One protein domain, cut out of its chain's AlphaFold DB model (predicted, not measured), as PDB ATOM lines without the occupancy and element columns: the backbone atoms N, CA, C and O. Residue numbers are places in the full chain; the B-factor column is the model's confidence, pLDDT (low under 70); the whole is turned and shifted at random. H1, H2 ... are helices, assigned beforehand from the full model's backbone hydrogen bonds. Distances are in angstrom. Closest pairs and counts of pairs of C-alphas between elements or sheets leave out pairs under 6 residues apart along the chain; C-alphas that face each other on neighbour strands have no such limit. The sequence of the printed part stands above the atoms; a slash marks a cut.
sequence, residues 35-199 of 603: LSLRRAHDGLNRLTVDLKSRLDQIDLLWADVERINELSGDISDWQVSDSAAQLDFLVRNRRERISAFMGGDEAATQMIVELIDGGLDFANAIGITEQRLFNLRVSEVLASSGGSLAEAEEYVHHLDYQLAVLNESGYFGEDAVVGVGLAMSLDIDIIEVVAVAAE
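What this domain is: This is residues 35 to 199 of the 603 residues of an uncharacterized protein of Acidimicrobiaceae bacterium (UniProt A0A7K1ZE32). Look first for one very long helix, H1, whose residues 35 to 60 stick out as a bare arm; its other end meets H2, which folds back along it to make a helical hairpin. From that hairpin H3, H4, H5, H6 and H7 lead off as a chain of mostly crossed helices, with open space between them and the free arm, and H5, H6 and H7 have no contact with H1. The printed part has 165 residues with seven named helices, H1 to H7 in order along the chain, and no named strand; the class is all helix. The whole is loose, with a radius of gyration of the C-alphas of 21.0 A, and flat in outline, spanning 67 by 53 by 26 A.

How they stand to each other: Start with H1, residues 35 to 76, and go on to H2, residues 84 to 101. These two form a helical hairpin and touch at a shallow tilt of 25 degrees, opposite ways; H1 does so with residues 64 to 75 alone, and the closest C-alphas, of Ile 68 and Arg 94, are 5.9 A apart. Next find H3, residues 106 to 117, which touches residues 95 to 99 of H2 at a steep tilt of 52 degrees, opposite ways; their closest C-alphas, of Ser 99 and Thr 109, are 5.4 A apart. H3 is close to H1 but not clearly touching it, the closest C-alphas being those of Ser 72 and Ile 116 at 7.4 A. H4, residues 122 to 145, is the hub, touching three helices. With residues 122 to 129 it touches H3 at a steep tilt of 46 degrees, opposite ways, the C-alphas of Ile 112 and Ala 125 coming closest at 5.4 A. With residues 122 to 123 alone it touches residues 65 to 69 of H1, about perpendicular at 73 degrees; the closest C-alphas, of Asn 69 and Phe 122, are 6.2 A apart. Farther along, residues 134 to 142 of H4 touch residues 149 to 156 of H5, residues 149 to 168, at a steep tilt of 64 degrees, opposite ways; look at the C-alphas of Val 138 and Ala 152, the closest at 5.4 A. H5 in turn touches H6, residues 174 to 185, with residues 159 to 166 at a steep tilt of 52 degrees, opposite ways, the C-alphas of Leu 159 and Val 180 being closest at 6.6 A. H6 and H7, residues 190 to 199, touch only at the corner by their link, the closest C-alphas, of Ala 183 and Ile 190, being 6.2 A apart. Among the pairs that are apart are H2 and H4, and H4 and H6. In each of the seven helices every O i to N i+4 pair is within hydrogen-bond range.

Where its parts are: Find C-alpha 35 at (22.312, -32.086, 12.841); from there H1 runs 61.4 A to C-alpha 76 at (50.582, -64.362, -31.095). H2 measures 25.9 A from first to last C-alpha, H3 16.1 A, H4 34.4 A, H5 29.3 A, H6 16.5 A and H7 14.0 A. H7 ends at C-alpha 199, at (10.386, -31.815, -13.854).

The domain as a whole: The two C-alphas farthest apart, those of Leu 35 and Ser 81, are 71.9 A apart. The printed part has no cut, and none of its links is long; that from H1 to H2, seven residues, is short, and the others are tight. Residues 80 to 85 also stand free. The mean pLDDT of the printed part is 71.3, and 77 residues are under 70, among them residues 35 to 59, 133 to 147 and 166 to 187.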
ATOM      1  N   LEU A  35      23.005 -31.762  14.082       47.88
ATOM      2  CA  LEU A  35      22.312 -32.086  12.841       47.88
ATOM      3  C   LEU A  35      23.228 -31.837  11.635       47.88
ATOM      4  O   LEU A  35      23.282 -32.673  10.733       47.88
ATOM      5  N   SER A  36      24.041 -30.775  11.677       50.25
ATOM      6  CA  SER A  36      25.112 -30.532  10.698       50.25
ATOM      7  C   SER A  36      26.223 -31.589  10.774       50.25
ATOM      8  O   SER A  36      26.633 -32.105   9.739       50.25
ATOM      9  N   LEU A  37      26.639 -32.027  11.975       52.25
ATOM     10  CA  LEU A  37      27.591 -33.143  12.140       52.25
ATOM     11  C   LEU A  37      27.052 -34.474  11.603       52.25
ATOM     12  O   LEU A  37      27.811 -35.248  11.026       52.25
ATOM     13  N   ARG A  38      25.750 -34.746  11.771       57.34
ATOM     14  CA  ARG A  38      25.119 -35.959  11.228       57.34
ATOM     15  C   ARG A  38      25.060 -35.936   9.704       57.34
ATOM     16  O   ARG A  38      25.476 -36.904   9.085       57.34
ATOM     17  N   ARG A  39      24.645 -34.817   9.101       50.62
ATOM     18  CA  ARG A  39      24.653 -34.649   7.636       50.62
ATOM     19  C   ARG A  39      26.060 -34.741   7.050       50.62
ATOM     20  O   ARG A  39      26.235 -35.389   6.026       50.62
ATOM     21  N   ALA A  40      27.056 -34.156   7.716       50.31
ATOM     22  CA  ALA A  40      28.455 -34.282   7.315       50.31
ATOM     23  C   ALA A  40      28.951 -35.733   7.404       50.31
ATOM     24  O   ALA A  40      29.617 -36.208   6.489       50.31
ATOM     25  N   HIS A  41      28.590 -36.461   8.466       55.25
ATOM     26  CA  HIS A  41      28.920 -37.880   8.608       55.25
ATOM     27  C   HIS A  41      28.246 -38.748   7.535       55.25
ATOM     28  O   HIS A  41      28.900 -39.599   6.936       55.25
ATOM     29  N   ASP A  42      26.967 -38.506   7.245       57.66
ATOM     30  CA  ASP A  42      26.227 -39.215   6.197       57.66
ATOM     31  C   ASP A  42      26.781 -38.900   4.798       57.66
ATOM     32  O   ASP A  42      26.881 -39.800   3.966       57.66
ATOM     33  N   GLY A  43      27.190 -37.650   4.549       52.66
ATOM     34  CA  GLY A  43      27.873 -37.236   3.321       52.66
ATOM     35  C   GLY A  43      29.225 -37.931   3.139       52.66
ATOM     36  O   GLY A  43      29.472 -38.523   2.095       52.66
ATOM     37  N   LEU A  44      30.062 -37.962   4.182       56.16
ATOM     38  CA  LEU A  44      31.342 -38.686   4.186       56.16
ATOM     39  C   LEU A  44      31.174 -40.194   3.975       56.16
ATOM     40  O   LEU A  44      31.978 -40.816   3.281       56.16
ATOM     41  N   ASN A  45      30.133 -40.796   4.552       57.62
ATOM     42  CA  ASN A  45      29.843 -42.212   4.337       57.62
ATOM     43  C   ASN A  45      29.446 -42.487   2.882       57.62
ATOM     44  O   ASN A  45      29.941 -43.454   2.310       57.62
ATOM     45  N   ARG A  46      28.617 -41.633   2.261       57.62
ATOM     46  CA  ARG A  46      28.288 -41.751   0.828       57.62
ATOM     47  C   ARG A  46      29.526 -41.613  -0.046       57.62
ATOM     48  O   ARG A  46      29.748 -42.473  -0.885       57.62
ATOM     49  N   LEU A  47      30.362 -40.613   0.228       57.22
ATOM     50  CA  LEU A  47      31.639 -40.409  -0.457       57.22
ATOM     51  C   LEU A  47      32.538 -41.647  -0.381       57.22
ATOM     52  O   LEU A  47      33.124 -42.073  -1.367       57.22
ATOM     53  N   THR A  48      32.642 -42.241   0.807       59.59
ATOM     54  CA  THR A  48      33.482 -43.422   1.032       59.59
ATOM     55  C   THR A  48      32.951 -44.637   0.272       59.59
ATOM     56  O   THR A  48      33.736 -45.425  -0.249       59.59
ATOM     57  N   VAL A  49      31.627 -44.804   0.217       64.19
ATOM     58  CA  VAL A  49      30.984 -45.873  -0.557       64.19
ATOM     59  C   VAL A  49      31.206 -45.663  -2.053       64.19
ATOM     60  O   VAL A  49      31.570 -46.620  -2.731       64.19
ATOM     61  N   ASP A  50      31.054 -44.432  -2.541       59.78
ATOM     62  CA  ASP A  50      31.282 -44.081  -3.943       59.78
ATOM     63  C   ASP A  50      32.741 -44.314  -4.359       59.78
ATOM     64  O   ASP A  50      33.009 -45.083  -5.278       59.78
ATOM     65  N   LEU A  51      33.703 -43.777  -3.598       60.53
ATOM     66  CA  LEU A  51      35.137 -43.989  -3.832       60.53
ATOM     67  C   LEU A  51      35.509 -45.470  -3.838       60.53
ATOM     68  O   LEU A  51      36.312 -45.908  -4.657       60.53
ATOM     69  N   LYS A  52      34.927 -46.257  -2.928       64.56
ATOM     70  CA  LYS A  52      35.159 -47.698  -2.902       64.56
ATOM     71  C   LYS A  52      34.586 -48.380  -4.144       64.56
ATOM     72  O   LYS A  52      35.265 -49.214  -4.722       64.56
ATOM     73  N   SER A  53      33.379 -48.004  -4.563       59.59
ATOM     74  CA  SER A  53      32.766 -48.516  -5.791       59.59
ATOM     75  C   SER A  53      33.616 -48.193  -7.021       59.59
ATOM     76  O   SER A  53      33.838 -49.070  -7.851       59.59
ATOM     77  N   ARG A  54      34.142 -46.966  -7.120       63.50
ATOM     78  CA  ARG A  54      35.032 -46.542  -8.212       63.50
ATOM     79  C   ARG A  54      36.362 -47.307  -8.199       63.50
ATOM     80  O   ARG A  54      36.817 -47.749  -9.245       63.50
ATOM     81  N   LEU A  55      36.960 -47.535  -7.025       63.97
ATOM     82  CA  LEU A  55      38.166 -48.367  -6.901       63.97
ATOM     83  C   LEU A  55      37.912 -49.825  -7.307       63.97
ATOM     84  O   LEU A  55      38.704 -50.391  -8.053       63.97
ATOM     85  N   ASP A  56      36.793 -50.409  -6.873       64.25
ATOM     86  CA  ASP A  56      36.406 -51.769  -7.262       64.25
ATOM     87  C   ASP A  56      36.179 -51.861  -8.794       64.25
ATOM     88  O   ASP A  56      36.519 -52.871  -9.411       64.25
ATOM     89  N   GLN A  57      35.660 -50.804  -9.435       66.81
ATOM     90  CA  GLN A  57      35.550 -50.713 -10.901       66.81
ATOM     91  C   GLN A  57      36.918 -50.631 -11.591       66.81
ATOM     92  O   GLN A  57      37.129 -51.320 -12.587       66.81
ATOM     93  N   ILE A  58      37.858 -49.843 -11.062       68.56
ATOM     94  CA  ILE A  58      39.230 -49.752 -11.593       68.56
ATOM     95  C   ILE A  58      39.923 -51.118 -11.538       68.56
ATOM     96  O   ILE A  58      40.554 -51.524 -12.513       68.56
ATOM     97  N   ASP A  59      39.773 -51.853 -10.434       69.50
ATOM     98  CA  ASP A  59      40.340 -53.198 -10.292       69.50
ATOM     99  C   ASP A  59      39.753 -54.177 -11.328       69.50
ATOM    100  O   ASP A  59      40.480 -55.001 -11.890       69.50
ATOM    101  N   LEU A  60      38.451 -54.072 -11.626       70.00
ATOM    102  CA  LEU A  60      37.802 -54.866 -12.677       70.00
ATOM    103  C   LEU A  60      38.328 -54.512 -14.076       70.00
ATOM    104  O   LEU A  60      38.641 -55.418 -14.849       70.00
ATOM    105  N   LEU A  61      38.481 -53.221 -14.384       74.25
ATOM    106  CA  LEU A  61      39.026 -52.759 -15.665       74.25
ATOM    107  C   LEU A  61      40.466 -53.244 -15.868       74.25
ATOM    108  O   LEU A  61      40.806 -53.737 -16.943       74.25
ATOM    109  N   TRP A  62      41.302 -53.184 -14.826       75.69
ATOM    110  CA  TRP A  62      42.664 -53.722 -14.870       75.69
ATOM    111  C   TRP A  62      42.693 -55.226 -15.139       75.69
ATOM    112  O   TRP A  62      43.491 -55.685 -15.957       75.69
ATOM    113  N   ALA A  63      41.805 -55.991 -14.500       77.25
ATOM    114  CA  ALA A  63      41.704 -57.427 -14.735       77.25
ATOM    115  C   ALA A  63      41.304 -57.751 -16.186       77.25
ATOM    116  O   ALA A  63      41.825 -58.704 -16.773       77.25
ATOM    117  N   ASP A  64      40.417 -56.958 -16.792       78.00
ATOM    118  CA  ASP A  64      40.045 -57.127 -18.198       78.00
ATOM    119  C   ASP A  64      41.190 -56.762 -19.150       78.00
ATOM    120  O   ASP A  64      41.448 -57.512 -20.098       78.00
ATOM    121  N   VAL A  65      41.943 -55.694 -18.865       81.50
ATOM    122  CA  VAL A  65      43.150 -55.318 -19.625       81.50
ATOM    123  C   VAL A  65      44.196 -56.432 -19.586       81.50
ATOM    124  O   VAL A  65      44.714 -56.835 -20.633       81.50
ATOM    125  N   GLU A  66      44.499 -56.969 -18.400       84.75
ATOM    126  CA  GLU A  66      45.424 -58.097 -18.248       84.75
ATOM    127  C   GLU A  66      44.938 -59.308 -19.040       84.75
ATOM    128  O   GLU A  66      45.700 -59.901 -19.806       84.75
ATOM    129  N   ARG A  67      43.645 -59.633 -18.943       87.88
ATOM    130  CA  ARG A  67      43.080 -60.795 -19.624       87.88
ATOM    131  C   ARG A  67      43.108 -60.670 -21.145       87.88
ATOM    132  O   ARG A  67      43.340 -61.664 -21.833       87.88
ATOM    133  N   ILE A  68      42.868 -59.479 -21.687       86.25
ATOM    134  CA  ILE A  68      42.940 -59.221 -23.132       86.25
ATOM    135  C   ILE A  68      44.389 -59.316 -23.621       86.25
ATOM    136  O   ILE A  68      44.637 -59.900 -24.680       86.25
ATOM    137  N   ASN A  69      45.351 -58.815 -22.843       85.94
ATOM    138  CA  ASN A  69      46.773 -58.953 -23.159       85.94
ATOM    139  C   ASN A  69      47.231 -60.420 -23.117       85.94
ATOM    140  O   ASN A  69      47.932 -60.850 -24.030       85.94
ATOM    141  N   GLU A  70      46.788 -61.209 -22.132       88.50
ATOM    142  CA  GLU A  70      47.041 -62.658 -22.078       88.50
ATOM    143  C   GLU A  70      46.510 -63.370 -23.326       88.50
ATOM    144  O   GLU A  70      47.252 -64.092 -23.987       88.50
ATOM    145  N   LEU A  71      45.246 -63.126 -23.691       90.00
ATOM    146  CA  LEU A  71      44.638 -63.715 -24.888       90.00
ATOM    147  C   LEU A  71      45.383 -63.309 -26.165       90.00
ATOM    148  O   LEU A  71      45.532 -64.119 -27.077       90.00
ATOM    149  N   SER A  72      45.853 -62.065 -26.236       89.06
ATOM    150  CA  SER A  72      46.637 -61.569 -27.372       89.06
ATOM    151  C   SER A  72      48.006 -62.245 -27.450       89.06
ATOM    152  O   SER A  72      48.424 -62.634 -28.539       89.06
ATOM    153  N   GLY A  73      48.656 -62.460 -26.303       86.00
ATOM    154  CA  GLY A  73      49.878 -63.252 -26.186       86.00
ATOM    155  C   GLY A  73      49.673 -64.683 -26.681       86.00
ATOM    156  O   GLY A  73      50.369 -65.110 -27.600       86.00
ATOM    157  N   ASP A  74      48.649 -65.370 -26.166       88.19
ATOM    158  CA  ASP A  74      48.288 -66.741 -26.553       88.19
ATOM    159  C   ASP A  74      48.015 -66.878 -28.064       88.19
ATOM    160  O   ASP A  74      48.375 -67.885 -28.676       88.19
ATOM    161  N   ILE A  75      47.385 -65.872 -28.682       88.56
ATOM    162  CA  ILE A  75      47.150 -65.829 -30.135       88.56
ATOM    163  C   ILE A  75      48.462 -65.607 -30.895       88.56
ATOM    164  O   ILE A  75      48.694 -66.259 -31.912       88.56
ATOM    165  N   SER A  76      49.320 -64.698 -30.424       85.62
ATOM    166  CA  SER A  76      50.582 -64.362 -31.095       85.62
ATOM    167  C   SER A  76      51.610 -65.497 -31.056       85.62
ATOM    168  O   SER A  76      52.327 -65.716 -32.033       85.62
ATOM    169  N   ASP A  77      51.630 -66.261 -29.962       87.12
ATOM    170  CA  ASP A  77      52.520 -67.405 -29.755       87.12
ATOM    171  C   ASP A  77      51.977 -68.704 -30.384       87.12
ATOM    172  O   ASP A  77      52.639 -69.748 -30.336       87.12
ATOM    173  N   TRP A  78      50.786 -68.654 -30.990       87.31
ATOM    174  CA  TRP A  78      50.110 -69.818 -31.554       87.31
ATOM    175  C   TRP A  78      50.933 -70.480 -32.666       87.31
ATOM    176  O   TRP A  78      51.364 -69.841 -33.631       87.31
ATOM    177  N   GLN A  79      51.133 -71.796 -32.567       82.69
ATOM    178  CA  GLN A  79      51.916 -72.548 -33.545       82.69
ATOM    179  C   GLN A  79      51.018 -73.267 -34.547       82.69
ATOM    180  O   GLN A  79      49.977 -73.812 -34.207       82.69
ATOM    181  N   VAL A  80      51.481 -73.388 -35.795       70.88
ATOM    182  CA  VAL A  80      50.749 -74.057 -36.895       70.88
ATOM    183  C   VAL A  80      50.398 -75.529 -36.591       70.88
ATOM    184  O   VAL A  80      49.527 -76.106 -37.238       70.88
ATOM    185  N   SER A  81      51.069 -76.156 -35.620       72.44
ATOM    186  CA  SER A  81      50.755 -77.506 -35.140       72.44
ATOM    187  C   SER A  81      49.543 -77.587 -34.206       72.44
ATOM    188  O   SER A  81      49.066 -78.694 -33.948       72.44
ATOM    189  N   ASP A  82      49.064 -76.456 -33.697       79.31
ATOM    190  CA  ASP A  82      47.962 -76.382 -32.745       79.31
ATOM    191  C   ASP A  82      46.599 -76.402 -33.464       79.31
ATOM    192  O   ASP A  82      46.485 -76.285 -34.686       79.31
ATOM    193  N   SER A  83      45.519 -76.623 -32.712       85.56
ATOM    194  CA  SER A  83      44.177 -76.759 -33.292       85.56
ATOM    195  C   SER A  83      43.647 -75.421 -33.813       85.56
ATOM    196  O   SER A  83      43.487 -74.472 -33.045       85.56
ATOM    197  N   ALA A  84      43.258 -75.365 -35.090       83.25
ATOM    198  CA  ALA A  84      42.607 -74.190 -35.682       83.25
ATOM    199  C   ALA A  84      41.304 -73.792 -34.956       83.25
ATOM    200  O   ALA A  84      40.988 -72.612 -34.852       83.25
ATOM    201  N   ALA A  85      40.571 -74.762 -34.394       82.75
ATOM    202  CA  ALA A  85      39.365 -74.487 -33.607       82.75
ATOM    203  C   ALA A  85      39.674 -73.787 -32.272       82.75
ATOM    204  O   ALA A  85      38.836 -73.067 -31.737       82.75
ATOM    205  N   GLN A  86      40.876 -73.999 -31.727       86.75
ATOM    206  CA  GLN A  86      41.321 -73.337 -30.506       86.75
ATOM    207  C   GLN A  86      41.745 -71.894 -30.787       86.75
ATOM    208  O   GLN A  86      41.399 -71.010 -30.010       86.75
ATOM    209  N   LEU A  87      42.411 -71.645 -31.921       86.69
ATOM    210  CA  LEU A  87      42.724 -70.288 -32.374       86.69
ATOM    211  C   LEU A  87      41.450 -69.463 -32.598       86.69
ATOM    212  O   LEU A  87      41.344 -68.355 -32.084       86.69
ATOM    213  N   ASP A  88      40.458 -70.026 -33.295       88.12
ATOM    214  CA  ASP A  88      39.173 -69.355 -33.545       88.12
ATOM    215  C   ASP A  88      38.441 -68.994 -32.240       88.12
ATOM    216  O   ASP A  88      37.900 -67.898 -32.097       88.12
ATOM    217  N   PHE A  89      38.486 -69.884 -31.241       89.19
ATOM    218  CA  PHE A  89      37.941 -69.608 -29.911       89.19
ATOM    219  C   PHE A  89      38.669 -68.457 -29.203       89.19
ATOM    220  O   PHE A  89      38.013 -67.585 -28.637       89.19
ATOM    221  N   LEU A  90      40.006 -68.436 -29.233       88.44
ATOM    222  CA  LEU A  90      40.800 -67.374 -28.606       88.44
ATOM    223  C   LEU A  90      40.540 -66.015 -29.266       88.44
ATOM    224  O   LEU A  90      40.289 -65.036 -28.564       88.44
ATOM    225  N   VAL A  91      40.527 -65.967 -30.602       89.31
ATOM    226  CA  VAL A  91      40.251 -64.747 -31.378       89.31
ATOM    227  C   VAL A  91      38.856 -64.206 -31.072       89.31
ATOM    228  O   VAL A  91      38.710 -63.010 -30.811       89.31
ATOM    229  N   ARG A  92      37.835 -65.075 -31.041       90.94
ATOM    230  CA  ARG A  92      36.461 -64.677 -30.707       90.94
ATOM    231  C   ARG A  92      36.356 -64.148 -29.279       90.94
ATOM    232  O   ARG A  92      35.809 -63.072 -29.082       90.94
ATOM    233  N   ASN A  93      36.933 -64.854 -28.309       92.00
ATOM    234  CA  ASN A  93      36.907 -64.455 -26.899       92.00
ATOM    235  C   ASN A  93      37.616 -63.109 -26.675       92.00
ATOM    236  O   ASN A  93      37.110 -62.251 -25.955       92.00
ATOM    237  N   ARG A  94      38.753 -62.881 -27.348       92.88
ATOM    238  CA  ARG A  94      39.440 -61.582 -27.323       92.88
ATOM    239  C   ARG A  94      38.542 -60.474 -27.880       92.88
ATOM    240  O   ARG A  94      38.393 -59.450 -27.224       92.88
ATOM    241  N   ARG A  95      37.920 -60.678 -29.049       89.94
ATOM    242  CA  ARG A  95      37.018 -59.684 -29.662       89.94
ATOM    243  C   ARG A  95      35.807 -59.388 -28.778       89.94
ATOM    244  O   ARG A  95      35.500 -58.224 -28.571       89.94
ATOM    245  N   GLU A  96      35.150 -60.414 -28.241       87.81
ATOM    246  CA  GLU A  96      33.990 -60.260 -27.351       87.81
ATOM    247  C   GLU A  96      34.345 -59.457 -26.094       87.81
ATOM    248  O   GLU A  96      33.575 -58.596 -25.679       87.81
ATOM    249  N   ARG A  97      35.531 -59.681 -25.516       86.06
ATOM    250  CA  ARG A  97      36.009 -58.905 -24.363       86.06
ATOM    251  C   ARG A  97      36.322 -57.456 -24.707       86.06
ATOM    252  O   ARG A  97      35.935 -56.579 -23.948       86.06
ATOM    253  N   ILE A  98      36.983 -57.204 -25.838       80.12
ATOM    254  CA  ILE A  98      37.236 -55.835 -26.314       80.12
ATOM    255  C   ILE A  98      35.906 -55.116 -26.574       80.12
ATOM    256  O   ILE A  98      35.730 -53.989 -26.134       80.12
ATOM    257  N   SER A  99      34.951 -55.787 -27.220       76.75
ATOM    258  CA  SER A  99      33.615 -55.243 -27.477       76.75
ATOM    259  C   SER A  99      32.880 -54.903 -26.185       76.75
ATOM    260  O   SER A  99      32.378 -53.793 -26.046       76.75
ATOM    261  N   ALA A 100      32.890 -55.803 -25.198       72.25
ATOM    262  CA  ALA A 100      32.305 -55.534 -23.889       72.25
ATOM    263  C   ALA A 100      32.986 -54.352 -23.175       72.25
ATOM    264  O   ALA A 100      32.295 -53.527 -22.583       72.25
ATOM    265  N   PHE A 101      34.316 -54.247 -23.267       74.56
ATOM    266  CA  PHE A 101      35.084 -53.136 -22.700       74.56
ATOM    267  C   PHE A 101      34.709 -51.791 -23.344       74.56
ATOM    268  O   PHE A 101      34.546 -50.802 -22.639       74.56
ATOM    269  N   MET A 102      34.487 -51.767 -24.662       65.50
ATOM    270  CA  MET A 102      34.055 -50.577 -25.410       65.50
ATOM    271  C   MET A 102      32.532 -50.355 -25.391       65.50
ATOM    272  O   MET A 102      32.006 -49.627 -26.230       65.50
ATOM    273  N   GLY A 103      31.791 -51.018 -24.497       63.97
ATOM    274  CA  GLY A 103      30.334 -50.863 -24.404       63.97
ATOM    275  C   GLY A 103      29.557 -51.325 -25.646       63.97
ATOM    276  O   GLY A 103      28.406 -50.939 -25.824       63.97
ATOM    277  N   GLY A 104      30.160 -52.153 -26.503       57.94
ATOM    278  CA  GLY A 104      29.559 -52.658 -27.737       57.94
ATOM    279  C   GLY A 104      29.855 -51.835 -28.995       57.94
ATOM    280  O   GLY A 104      29.306 -52.160 -30.046       57.94
ATOM    281  N   ASP A 105      30.716 -50.812 -28.931       62.59
ATOM    282  CA  ASP A 105      31.123 -50.048 -30.119       62.59
ATOM    283  C   ASP A 105      31.965 -50.917 -31.068       62.59
ATOM    284  O   ASP A 105      33.146 -51.194 -30.832       62.59
ATOM    285  N   GLU A 106      31.350 -51.353 -32.166       68.56
ATOM    286  CA  GLU A 106      31.972 -52.247 -33.139       68.56
ATOM    287  C   GLU A 106      33.092 -51.564 -33.943       68.56
ATOM    288  O   GLU A 106      34.070 -52.221 -34.312       68.56
ATOM    289  N   ALA A 107      32.996 -50.253 -34.185       61.59
ATOM    290  CA  ALA A 107      34.014 -49.501 -34.915       61.59
ATOM    291  C   ALA A 107      35.275 -49.335 -34.059       61.59
ATOM    292  O   ALA A 107      36.381 -49.639 -34.518       61.59
ATOM    293  N   ALA A 108      35.112 -48.937 -32.795       68.56
ATOM    294  CA  ALA A 108      36.215 -48.850 -31.846       68.56
ATOM    295  C   ALA A 108      36.826 -50.233 -31.567       68.56
ATOM    296  O   ALA A 108      38.048 -50.395 -31.597       68.56
ATOM    297  N   THR A 109      35.986 -51.259 -31.399       74.62
ATOM    298  CA  THR A 109      36.421 -52.655 -31.228       74.62
ATOM    299  C   THR A 109      37.283 -53.116 -32.395       74.62
ATOM    300  O   THR A 109      38.349 -53.699 -32.188       74.62
ATOM    301  N   GLN A 110      36.850 -52.852 -33.629       79.25
ATOM    302  CA  GLN A 110      37.589 -53.237 -34.825       79.25
ATOM    303  C   GLN A 110      38.941 -52.514 -34.913       79.25
ATOM    304  O   GLN A 110      39.951 -53.172 -35.168       79.25
ATOM    305  N   MET A 111      38.991 -51.205 -34.638       76.62
ATOM    306  CA  MET A 111      40.250 -50.447 -34.621       76.62
ATOM    307  C   MET A 111      41.237 -50.994 -33.587       76.62
ATOM    308  O   MET A 111      42.417 -51.175 -33.897       76.62
ATOM    309  N   ILE A 112      40.764 -51.306 -32.379       78.62
ATOM    310  CA  ILE A 112      41.609 -51.859 -31.319       78.62
ATOM    311  C   ILE A 112      42.145 -53.238 -31.715       78.62
ATOM    312  O   ILE A 112      43.337 -53.494 -31.560       78.62
ATOM    313  N   VAL A 113      41.302 -54.114 -32.272       84.56
ATOM    314  CA  VAL A 113      41.734 -55.439 -32.748       84.56
ATOM    315  C   VAL A 113      42.828 -55.312 -33.810       84.56
ATOM    316  O   VAL A 113      43.845 -55.994 -33.707       84.56
ATOM    317  N   GLU A 114      42.669 -54.414 -34.783       86.44
ATOM    318  CA  GLU A 114      43.672 -54.179 -35.831       86.44
ATOM    319  C   GLU A 114      45.004 -53.661 -35.270       86.44
ATOM    320  O   GLU A 114      46.074 -54.073 -35.723       86.44
ATOM    321  N   LEU A 115      44.957 -52.780 -34.268       82.75
ATOM    322  CA  LEU A 115      46.149 -52.254 -33.602       82.75
ATOM    323  C   LEU A 115      46.880 -53.337 -32.800       82.75
ATOM    324  O   LEU A 115      48.109 -53.426 -32.878       82.75
ATOM    325  N   ILE A 116      46.142 -54.188 -32.082       89.12
ATOM    326  CA  ILE A 116      46.713 -55.322 -31.345       89.12
ATOM    327  C   ILE A 116      47.321 -56.344 -32.306       89.12
ATOM    328  O   ILE A 116      48.438 -56.807 -32.084       89.12
ATOM    329  N   ASP A 117      46.634 -56.668 -33.403       87.56
ATOM    330  CA  ASP A 117      47.149 -57.586 -34.428       87.56
ATOM    331  C   ASP A 117      48.382 -57.013 -35.149       87.56
ATOM    332  O   ASP A 117      49.235 -57.761 -35.631       87.56
ATOM    333  N   GLY A 118      48.529 -55.684 -35.155       85.56
ATOM    334  CA  GLY A 118      49.740 -54.966 -35.555       85.56
ATOM    335  C   GLY A 118      50.894 -55.017 -34.542       85.56
ATOM    336  O   GLY A 118      51.977 -54.509 -34.841       85.56
ATOM    337  N   GLY A 119      50.696 -55.632 -33.371       84.06
ATOM    338  CA  GLY A 119      51.715 -55.851 -32.341       84.06
ATOM    339  C   GLY A 119      51.702 -54.855 -31.177       84.06
ATOM    340  O   GLY A 119      52.691 -54.785 -30.445       84.06
ATOM    341  N   LEU A 120      50.635 -54.072 -31.004       86.44
ATOM    342  CA  LEU A 120      50.467 -53.196 -29.839       86.44
ATOM    343  C   LEU A 120      49.825 -53.947 -28.665       86.44
ATOM    344  O   LEU A 120      49.001 -54.838 -28.855       86.44
ATOM    345  N   ASP A 121      50.175 -53.558 -27.440       84.12
ATOM    346  CA  ASP A 121      49.395 -53.959 -26.270       84.12
ATOM    347  C   ASP A 121      48.043 -53.228 -26.230       84.12
ATOM    348  O   ASP A 121      47.856 -52.175 -26.849       84.12
ATOM    349  N   PHE A 122      47.089 -53.799 -25.492       82.56
ATOM    350  CA  PHE A 122      45.715 -53.304 -25.445       82.56
ATOM    351  C   PHE A 122      45.608 -51.865 -24.921       82.56
ATOM    352  O   PHE A 122      44.853 -51.074 -25.477       82.56
ATOM    353  N   ALA A 123      46.405 -51.488 -23.916       78.12
ATOM    354  CA  ALA A 123      46.362 -50.147 -23.331       78.12
ATOM    355  C   ALA A 123      46.828 -49.071 -24.328       78.12
ATOM    356  O   ALA A 123      46.190 -48.030 -24.481       78.12
ATOM    357  N   ASN A 124      47.910 -49.334 -25.065       81.06
ATOM    358  CA  ASN A 124      48.366 -48.444 -26.131       81.06
ATOM    359  C   ASN A 124      47.387 -48.415 -27.317       81.06
ATOM    360  O   ASN A 124      47.215 -47.364 -27.938       81.06
ATOM    361  N   ALA A 125      46.737 -49.539 -27.631       78.00
ATOM    362  CA  ALA A 125      45.716 -49.601 -28.675       78.00
ATOM    363  C   ALA A 125      44.474 -48.759 -28.331       78.00
ATOM    364  O   ALA A 125      43.967 -48.063 -29.213       78.00
ATOM    365  N   ILE A 126      44.035 -48.757 -27.066       77.25
ATOM    366  CA  ILE A 126      42.957 -47.882 -26.573       77.25
ATOM    367  C   ILE A 126      43.338 -46.416 -26.775       77.25
ATOM    368  O   ILE A 126      42.649 -45.722 -27.515       77.25
ATOM    369  N   GLY A 127      44.479 -45.970 -26.237       71.44
ATOM    370  CA  GLY A 127      44.860 -44.552 -26.314       71.44
ATOM    371  C   GLY A 127      45.013 -44.029 -27.751       71.44
ATOM    372  O   GLY A 127      44.684 -42.882 -28.046       71.44
ATOM    373  N   ILE A 128      45.468 -44.869 -28.690       75.12
ATOM    374  CA  ILE A 128      45.507 -44.508 -30.119       75.12
ATOM    375  C   ILE A 128      44.097 -44.442 -30.714       75.12
ATOM    376  O   ILE A 128      43.829 -43.569 -31.541       75.12
ATOM    377  N   THR A 129      43.218 -45.372 -30.345       72.12
ATOM    378  CA  THR A 129      41.838 -45.418 -30.846       72.12
ATOM    379  C   THR A 129      41.043 -44.216 -30.351       72.12
ATOM    380  O   THR A 129      40.439 -43.530 -31.169       72.12
ATOM    381  N   GLU A 130      41.129 -43.884 -29.064       69.62
ATOM    382  CA  GLU A 130      40.503 -42.694 -28.474       69.62
ATOM    383  C   GLU A 130      40.975 -41.414 -29.162       69.62
ATOM    384  O   GLU A 130      40.154 -40.626 -29.624       69.62
ATOM    385  N   GLN A 131      42.290 -41.247 -29.354       73.81
ATOM    386  CA  GLN A 131      42.818 -40.082 -30.065       73.81
ATOM    387  C   GLN A 131      42.335 -40.019 -31.522       73.81
ATOM    388  O   GLN A 131      42.092 -38.935 -32.053       73.81
ATOM    389  N   ARG A 132      42.208 -41.164 -32.207       71.50
ATOM    390  CA  ARG A 132      41.675 -41.207 -33.577       71.50
ATOM    391  C   ARG A 132      40.204 -40.821 -33.623       71.50
ATOM    392  O   ARG A 132      39.840 -40.038 -34.493       71.50
ATOM    393  N   LEU A 133      39.390 -41.340 -32.707       66.12
ATOM    394  CA  LEU A 133      37.971 -41.000 -32.595       66.12
ATOM    395  C   LEU A 133      37.785 -39.520 -32.244       66.12
ATOM    396  O   LEU A 133      36.973 -38.844 -32.871       66.12
ATOM    397  N   PHE A 134      38.597 -38.983 -31.331       66.69
ATOM    398  CA  PHE A 134      38.640 -37.553 -31.038       66.69
ATOM    399  C   PHE A 134      38.963 -36.731 -32.294       66.69
ATOM    400  O   PHE A 134      38.200 -35.845 -32.664       66.69
ATOM    401  N   ASN A 135      40.037 -37.071 -33.012       68.44
ATOM    402  CA  ASN A 135      40.428 -36.356 -34.229       68.44
ATOM    403  C   ASN A 135      39.356 -36.433 -35.334       68.44
ATOM    404  O   ASN A 135      39.183 -35.469 -36.079       68.44
ATOM    405  N   LEU A 136      38.648 -37.564 -35.454       64.88
ATOM    406  CA  LEU A 136      37.519 -37.714 -36.376       64.88
ATOM    407  C   LEU A 136      36.386 -36.749 -36.004       64.88
ATOM    408  O   LEU A 136      35.981 -35.958 -36.854       64.88
ATOM    409  N   ARG A 137      35.971 -36.716 -34.733       64.19
ATOM    410  CA  ARG A 137      34.958 -35.770 -34.231       64.19
ATOM    411  C   ARG A 137      35.361 -34.309 -34.452       64.19
ATOM    412  O   ARG A 137      34.571 -33.525 -34.960       64.19
ATOM    413  N   VAL A 138      36.614 -33.949 -34.174       60.78
ATOM    414  CA  VAL A 138      37.141 -32.598 -34.446       60.78
ATOM    415  C   VAL A 138      37.070 -32.262 -35.937       60.78
ATOM    416  O   VAL A 138      36.677 -31.157 -36.309       60.78
ATOM    417  N   SER A 139      37.416 -33.209 -36.813       56.97
ATOM    418  CA  SER A 139      37.344 -32.997 -38.262       56.97
ATOM    419  C   SER A 139      35.911 -32.820 -38.774       56.97
ATOM    420  O   SER A 139      35.689 -32.038 -39.697       56.97
ATOM    421  N   GLU A 140      34.944 -33.489 -38.146       55.56
ATOM    422  CA  GLU A 140      33.518 -33.332 -38.435       55.56
ATOM    423  C   GLU A 140      33.012 -31.944 -38.025       55.56
ATOM    424  O   GLU A 140      32.405 -31.263 -38.849       55.56
ATOM    425  N   VAL A 141      33.340 -31.481 -36.812       55.38
ATOM    426  CA  VAL A 141      32.997 -30.128 -36.324       55.38
ATOM    427  C   VAL A 141      33.615 -29.046 -37.209       55.38
ATOM    428  O   VAL A 141      32.977 -28.041 -37.521       55.38
ATOM    429  N   LEU A 142      34.857 -29.241 -37.649       55.16
ATOM    430  CA  LEU A 142      35.526 -28.331 -38.578       55.16
ATOM    431  C   LEU A 142      34.802 -28.225 -39.922       55.16
ATOM    432  O   LEU A 142      34.680 -27.131 -40.476       55.16
ATOM    433  N   ALA A 143      34.349 -29.358 -40.459       51.06
ATOM    434  CA  ALA A 143      33.679 -29.408 -41.752       51.06
ATOM    435  C   ALA A 143      32.297 -28.736 -41.730       51.06
ATOM    436  O   ALA A 143      31.887 -28.176 -42.748       51.06
ATOM    437  N   SER A 144      31.598 -28.775 -40.593       48.28
ATOM    438  CA  SER A 144      30.260 -28.201 -40.424       48.28
ATOM    439  C   SER A 144      30.272 -26.728 -40.006       48.28
ATOM    440  O   SER A 144      29.504 -25.947 -40.556       48.28
ATOM    441  N   SER A 145      31.150 -26.329 -39.079       48.62
ATOM    442  CA  SER A 145      31.171 -24.973 -38.506       48.62
ATOM    443  C   SER A 145      31.960 -23.946 -39.321       48.62
ATOM    444  O   SER A 145      31.734 -22.746 -39.187       48.62
ATOM    445  N   GLY A 146      32.913 -24.390 -40.150       50.06
ATOM    446  CA  GLY A 146      33.853 -23.494 -40.834       50.06
ATOM    447  C   GLY A 146      34.824 -22.757 -39.897       50.06
ATOM    448  O   GLY A 146      35.519 -21.845 -40.353       50.06
ATOM    449  N   GLY A 147      34.872 -23.137 -38.613       59.06
ATOM    450  CA  GLY A 147      35.746 -22.561 -37.591       59.06
ATOM    451  C   GLY A 147      37.207 -23.016 -37.684       59.06
ATOM    452  O   GLY A 147      37.632 -23.721 -38.604       59.06
ATOM    453  N   SER A 148      38.010 -22.587 -36.715       70.69
ATOM    454  CA  SER A 148      39.407 -22.996 -36.572       70.69
ATOM    455  C   SER A 148      39.547 -24.359 -35.885       70.69
ATOM    456  O   SER A 148      38.669 -24.807 -35.152       70.69
ATOM    457  N   LEU A 149      40.696 -25.020 -36.083       71.38
ATOM    458  CA  LEU A 149      40.996 -26.304 -35.429       71.38
ATOM    459  C   LEU A 149      40.924 -26.201 -33.901       71.38
ATOM    460  O   LEU A 149      40.405 -27.107 -33.265       71.38
ATOM    461  N   ALA A 150      41.400 -25.091 -33.331       72.81
ATOM    462  CA  ALA A 150      41.387 -24.881 -31.888       72.81
ATOM    463  C   ALA A 150      39.957 -24.776 -31.330       72.81
ATOM    464  O   ALA A 150      39.666 -25.369 -30.298       72.81
ATOM    465  N   GLU A 151      39.059 -24.078 -32.033       68.31
ATOM    466  CA  GLU A 151      37.646 -23.965 -31.639       68.31
ATOM    467  C   GLU A 151      36.928 -25.317 -31.735       68.31
ATOM    468  O   GLU A 151      36.132 -25.664 -30.866       68.31
ATOM    469  N   ALA A 152      37.240 -26.120 -32.756       60.72
ATOM    470  CA  ALA A 152      36.676 -27.458 -32.895       60.72
ATOM    471  C   ALA A 152      37.178 -28.432 -31.814       60.72
ATOM    472  O   ALA A 152      36.391 -29.213 -31.283       60.72
ATOM    473  N   GLU A 153      38.466 -28.379 -31.459       73.81
ATOM    474  CA  GLU A 153      39.029 -29.147 -30.339       73.81
ATOM    475  C   GLU A 153      38.376 -28.746 -29.009       73.81
ATOM    476  O   GLU A 153      37.952 -29.615 -28.246       73.81
ATOM    477  N   GLU A 154      38.238 -27.444 -28.750       75.12
ATOM    478  CA  GLU A 154      37.581 -26.920 -27.549       75.12
ATOM    479  C   GLU A 154      36.112 -27.355 -27.463       75.12
ATOM    480  O   GLU A 154      35.671 -27.812 -26.408       75.12
ATOM    481  N   TYR A 155      35.378 -27.306 -28.579       65.44
ATOM    482  CA  TYR A 155      33.992 -27.767 -28.649       65.44
ATOM    483  C   TYR A 155      33.862 -29.256 -28.305       65.44
ATOM    484  O   TYR A 155      33.042 -29.624 -27.465       65.44
ATOM    485  N   VAL A 156      34.690 -30.124 -28.903       66.94
ATOM    486  CA  VAL A 156      34.648 -31.572 -28.623       66.94
ATOM    487  C   VAL A 156      35.019 -31.859 -27.167       66.94
ATOM    488  O   VAL A 156      34.356 -32.671 -26.525       66.94
ATOM    489  N   HIS A 157      36.016 -31.165 -26.608       76.00
ATOM    490  CA  HIS A 157      36.358 -31.294 -25.191       76.00
ATOM    491  C   HIS A 157      35.219 -30.856 -24.263       76.00
ATOM    492  O   HIS A 157      34.966 -31.518 -23.255       76.00
ATOM    493  N   HIS A 158      34.527 -29.764 -24.590       72.69
ATOM    494  CA  HIS A 158      33.393 -29.297 -23.799       72.69
ATOM    495  C   HIS A 158      32.213 -30.277 -23.866       72.69
ATOM    496  O   HIS A 158      31.609 -30.578 -22.838       72.69
ATOM    497  N   LEU A 159      31.941 -30.839 -25.046       68.38
ATOM    498  CA  LEU A 159      30.924 -31.871 -25.240       68.38
ATOM    499  C   LEU A 159      31.241 -33.139 -24.436       68.38
ATOM    500  O   LEU A 159      30.376 -33.640 -23.720       68.38
ATOM    501  N   ASP A 160      32.486 -33.622 -24.477       70.81
ATOM    502  CA  ASP A 160      32.923 -34.782 -23.688       70.81
ATOM    503  C   ASP A 160      32.785 -34.530 -22.176       70.81
ATOM    504  O   ASP A 160      32.353 -35.412 -21.429       70.81
ATOM    505  N   TYR A 161      33.094 -33.313 -21.720       77.56
ATOM    506  CA  TYR A 161      32.890 -32.911 -20.329       77.56
ATOM    507  C   TYR A 161      31.408 -32.930 -19.931       77.56
ATOM    508  O   TYR A 161      31.056 -33.523 -18.912       77.56
ATOM    509  N   GLN A 162      30.524 -32.329 -20.732       71.06
ATOM    510  CA  GLN A 162      29.092 -32.302 -20.430       71.06
ATOM    511  C   GLN A 162      28.458 -33.701 -20.470       71.06
ATOM    512  O   GLN A 162      27.632 -34.023 -19.617       71.06
ATOM    513  N   LEU A 163      28.893 -34.570 -21.386       68.38
ATOM    514  CA  LEU A 163      28.454 -35.968 -21.415       68.38
ATOM    515  C   LEU A 163      28.879 -36.742 -20.171       68.38
ATOM    516  O   LEU A 163      28.112 -37.562 -19.663       68.38
ATOM    517  N   ALA A 164      30.068 -36.467 -19.637       67.81
ATOM    518  CA  ALA A 164      30.488 -37.053 -18.371       67.81
ATOM    519  C   ALA A 164      29.588 -36.601 -17.207       67.81
ATOM    520  O   ALA A 164      29.200 -37.432 -16.388       67.81
ATOM    521  N   VAL A 165      29.196 -35.322 -17.166       71.06
ATOM    522  CA  VAL A 165      28.250 -34.792 -16.163       71.06
ATOM    523  C   VAL A 165      26.864 -35.442 -16.295       71.06
ATOM    524  O   VAL A 165      26.250 -35.814 -15.291       71.06
ATOM    525  N   LEU A 166      26.371 -35.636 -17.523       69.00
ATOM    526  CA  LEU A 166      25.094 -36.312 -17.778       69.00
ATOM    527  C   LEU A 166      25.098 -37.783 -17.362       69.00
ATOM    528  O   LEU A 166      24.119 -38.251 -16.773       69.00
ATOM    529  N   ASN A 167      26.206 -38.489 -17.601       68.12
ATOM    530  CA  ASN A 167      26.367 -39.878 -17.178       68.12
ATOM    531  C   ASN A 167      26.217 -40.023 -15.654       68.12
ATOM    532  O   ASN A 167      25.600 -40.982 -15.190       68.12
ATOM    533  N   GLU A 168      26.709 -39.060 -14.862       67.00
ATOM    534  CA  GLU A 168      26.509 -39.053 -13.401       67.00
ATOM    535  C   GLU A 168      25.037 -38.853 -13.000       67.00
ATOM    536  O   GLU A 168      24.616 -39.304 -11.933       67.00
ATOM    537  N   SER A 169      24.244 -38.228 -13.872       63.94
ATOM    538  CA  SER A 169      22.805 -37.995 -13.692       63.94
ATOM    539  C   SER A 169      21.929 -39.111 -14.278       63.94
ATOM    540  O   SER A 169      20.708 -39.059 -14.148       63.94
ATOM    541  N   GLY A 170      22.532 -40.145 -14.874       68.06
ATOM    542  CA  GLY A 170      21.830 -41.309 -15.420       68.06
ATOM    543  C   GLY A 170      21.366 -41.175 -16.872       68.06
ATOM    544  O   GLY A 170      20.654 -42.062 -17.339       68.06
ATOM    545  N   TYR A 171      21.781 -40.126 -17.587       64.44
ATOM    546  CA  TYR A 171      21.511 -39.949 -19.016       64.44
ATOM    547  C   TYR A 171      22.694 -40.462 -19.841       64.44
ATOM    548  O   TYR A 171      23.838 -40.116 -19.562       64.44
ATOM    549  N   PHE A 172      22.424 -41.296 -20.846       60.91
ATOM    550  CA  PHE A 172      23.443 -41.955 -21.665       60.91
ATOM    551  C   PHE A 172      22.947 -42.174 -23.099       60.91
ATOM    552  O   PHE A 172      21.752 -42.126 -23.379       60.91
ATOM    553  N   GLY A 173      23.872 -42.489 -24.005       53.22
ATOM    554  CA  GLY A 173      23.547 -42.843 -25.387       53.22
ATOM    555  C   GLY A 173      23.284 -41.637 -26.291       53.22
ATOM    556  O   GLY A 173      23.760 -40.535 -26.030       53.22
ATOM    557  N   GLU A 174      22.571 -41.874 -27.394       52.06
ATOM    558  CA  GLU A 174      22.381 -40.899 -28.481       52.06
ATOM    559  C   GLU A 174      21.622 -39.645 -28.019       52.06
ATOM    560  O   GLU A 174      22.046 -38.541 -28.342       52.06
ATOM    561  N   ASP A 175      20.592 -39.803 -27.182       53.84
ATOM    562  CA  ASP A 175      19.813 -38.688 -26.617       53.84
ATOM    563  C   ASP A 175      20.686 -37.715 -25.802       53.84
ATOM    564  O   ASP A 175      20.624 -36.503 -25.987       53.84
ATOM    565  N   ALA A 176      21.605 -38.236 -24.982       58.22
ATOM    566  CA  ALA A 176      22.544 -37.411 -24.220       58.22
ATOM    567  C   ALA A 176      23.507 -36.624 -25.128       58.22
ATOM    568  O   ALA A 176      23.771 -35.448 -24.880       58.22
ATOM    569  N   VAL A 177      24.013 -37.253 -26.195       56.78
ATOM    570  CA  VAL A 177      24.905 -36.604 -27.177       56.78
ATOM    571  C   VAL A 177      24.184 -35.488 -27.921       56.78
ATOM    572  O   VAL A 177      24.738 -34.397 -28.072       56.78
ATOM    573  N   VAL A 178      22.952 -35.740 -28.363       55.69
ATOM    574  CA  VAL A 178      22.150 -34.756 -29.095       55.69
ATOM    575  C   VAL A 178      21.711 -33.620 -28.170       55.69
ATOM    576  O   VAL A 178      21.911 -32.457 -28.516       55.69
ATOM    577  N   GLY A 179      21.207 -33.928 -26.973       56.00
ATOM    578  CA  GLY A 179      20.794 -32.937 -25.980       56.00
ATOM    579  C   GLY A 179      21.926 -31.988 -25.574       56.00
ATOM    580  O   GLY A 179      21.736 -30.775 -25.590       56.00
ATOM    581  N   VAL A 180      23.131 -32.508 -25.299       61.12
ATOM    582  CA  VAL A 180      24.327 -31.685 -25.013       61.12
ATOM    583  C   VAL A 180      24.713 -30.828 -26.209       61.12
ATOM    584  O   VAL A 180      24.933 -29.629 -26.058       61.12
ATOM    585  N   GLY A 181      24.779 -31.424 -27.404       56.34
ATOM    586  CA  GLY A 181      25.143 -30.695 -28.618       56.34
ATOM    587  C   GLY A 181      24.212 -29.508 -28.882       56.34
ATOM    588  O   GLY A 181      24.689 -28.416 -29.201       56.34
ATOM    589  N   LEU A 182      22.904 -29.701 -28.690       56.31
ATOM    590  CA  LEU A 182      21.894 -28.653 -28.840       56.31
ATOM    591  C   LEU A 182      21.982 -27.603 -27.736       56.31
ATOM    592  O   LEU A 182      21.999 -26.411 -28.040       56.31
ATOM    593  N   ALA A 183      22.091 -28.028 -26.477       61.31
ATOM    594  CA  ALA A 183      22.225 -27.121 -25.346       61.31
ATOM    595  C   ALA A 183      23.437 -26.196 -25.527       61.31
ATOM    596  O   ALA A 183      23.305 -24.978 -25.449       61.31
ATOM    597  N   MET A 184      24.590 -26.755 -25.904       64.06
ATOM    598  CA  MET A 184      25.796 -25.985 -26.216       64.06
ATOM    599  C   MET A 184      25.599 -25.026 -27.395       64.06
ATOM    600  O   MET A 184      26.104 -23.907 -27.357       64.06
ATOM    601  N   SER A 185      24.879 -25.439 -28.445       58.38
ATOM    602  CA  SER A 185      24.640 -24.583 -29.618       58.38
ATOM    603  C   SER A 185      23.738 -23.381 -29.331       58.38
ATOM    604  O   SER A 185      23.868 -22.352 -29.985       58.38
ATOM    605  N   LEU A 186      22.846 -23.514 -28.348       55.12
ATOM    606  CA  LEU A 186      21.871 -22.497 -27.958       55.12
ATOM    607  C   LEU A 186      22.276 -21.741 -26.685       55.12
ATOM    608  O   LEU A 186      21.472 -20.977 -26.151       55.12
ATOM    609  N   ASP A 187      23.495 -21.970 -26.184       66.75
ATOM    610  CA  ASP A 187      23.988 -21.422 -24.913       66.75
ATOM    611  C   ASP A 187      23.003 -21.684 -23.748       66.75
ATOM    612  O   ASP A 187      22.596 -20.809 -22.975       66.75
ATOM    613  N   ILE A 188      22.532 -22.929 -23.671       70.06
ATOM    614  CA  ILE A 188      21.672 -23.443 -22.605       70.06
ATOM    615  C   ILE A 188      22.524 -24.311 -21.679       70.06
ATOM    616  O   ILE A 188      23.253 -25.200 -22.120       70.06
ATOM    617  N   ASP A 189      22.417 -24.062 -20.374       81.69
ATOM    618  CA  ASP A 189      23.111 -24.854 -19.363       81.69
ATOM    619  C   ASP A 189      22.508 -26.264 -19.303       81.69
ATOM    620  O   ASP A 189      21.311 -26.436 -19.074       81.69
ATOM    621  N   ILE A 190      23.342 -27.292 -19.461       80.94
ATOM    622  CA  ILE A 190      22.903 -28.688 -19.404       80.94
ATOM    623  C   ILE A 190      22.272 -29.060 -18.053       80.94
ATOM    624  O   ILE A 190      21.409 -29.935 -17.991       80.94
ATOM    625  N   ILE A 191      22.637 -28.375 -16.965       84.19
ATOM    626  CA  ILE A 191      22.009 -28.558 -15.650       84.19
ATOM    627  C   ILE A 191      20.549 -28.084 -15.682       84.19
ATOM    628  O   ILE A 191      19.686 -28.721 -15.074       84.19
ATOM    629  N   GLU A 192      20.261 -26.995 -16.401       85.31
ATOM    630  CA  GLU A 192      18.897 -26.503 -16.621       85.31
ATOM    631  C   GLU A 192      18.092 -27.507 -17.454       85.31
ATOM    632  O   GLU A 192      16.974 -27.851 -17.073       85.31
ATOM    633  N   VAL A 193      18.684 -28.050 -18.525       77.00
ATOM    634  CA  VAL A 193      18.060 -29.081 -19.375       77.00
ATOM    635  C   VAL A 193      17.668 -30.305 -18.555       77.00
ATOM    636  O   VAL A 193      16.522 -30.738 -18.613       77.00
ATOM    637  N   VAL A 194      18.586 -30.842 -17.744       82.56
ATOM    638  CA  VAL A 194      18.309 -32.002 -16.882       82.56
ATOM    639  C   VAL A 194      17.196 -31.700 -15.880       82.56
ATOM    640  O   VAL A 194      16.341 -32.550 -15.633       82.56
ATOM    641  N   ALA A 195      17.184 -30.496 -15.300       85.00
ATOM    642  CA  ALA A 195      16.135 -30.094 -14.371       85.00
ATOM    643  C   ALA A 195      14.761 -30.039 -15.056       85.00
ATOM    644  O   ALA A 195      13.798 -30.579 -14.512       85.00
ATOM    645  N   VAL A 196      14.679 -29.451 -16.253       74.62
ATOM    646  CA  VAL A 196      13.439 -29.372 -17.040       74.62
ATOM    647  C   VAL A 196      12.985 -30.753 -17.506       74.62
ATOM    648  O   VAL A 196      11.812 -31.076 -17.336       74.62
ATOM    649  N   ALA A 197      13.895 -31.588 -18.013       74.62
ATOM    650  CA  ALA A 197      13.607 -32.964 -18.416       74.62
ATOM    651  C   ALA A 197      12.987 -33.763 -17.261       74.62
ATOM    652  O   ALA A 197      11.936 -34.384 -17.409       74.62
ATOM    653  N   ALA A 198      13.589 -33.678 -16.071       80.50
ATOM    654  CA  ALA A 198      13.102 -34.368 -14.882       80.50
ATOM    655  C   ALA A 198      11.788 -33.789 -14.328       80.50
ATOM    656  O   ALA A 198      10.951 -34.543 -13.835       80.50
ATOM    657  N   GLU A 199      11.603 -32.465 -14.360       80.19
ATOM    658  CA  GLU A 199      10.386 -31.815 -13.854       80.19
ATOM    659  C   GLU A 199       9.186 -32.030 -14.782       80.19
ATOM    660  O   GLU A 199       8.063 -32.202 -14.303       80.19
TER     661      GLU A 199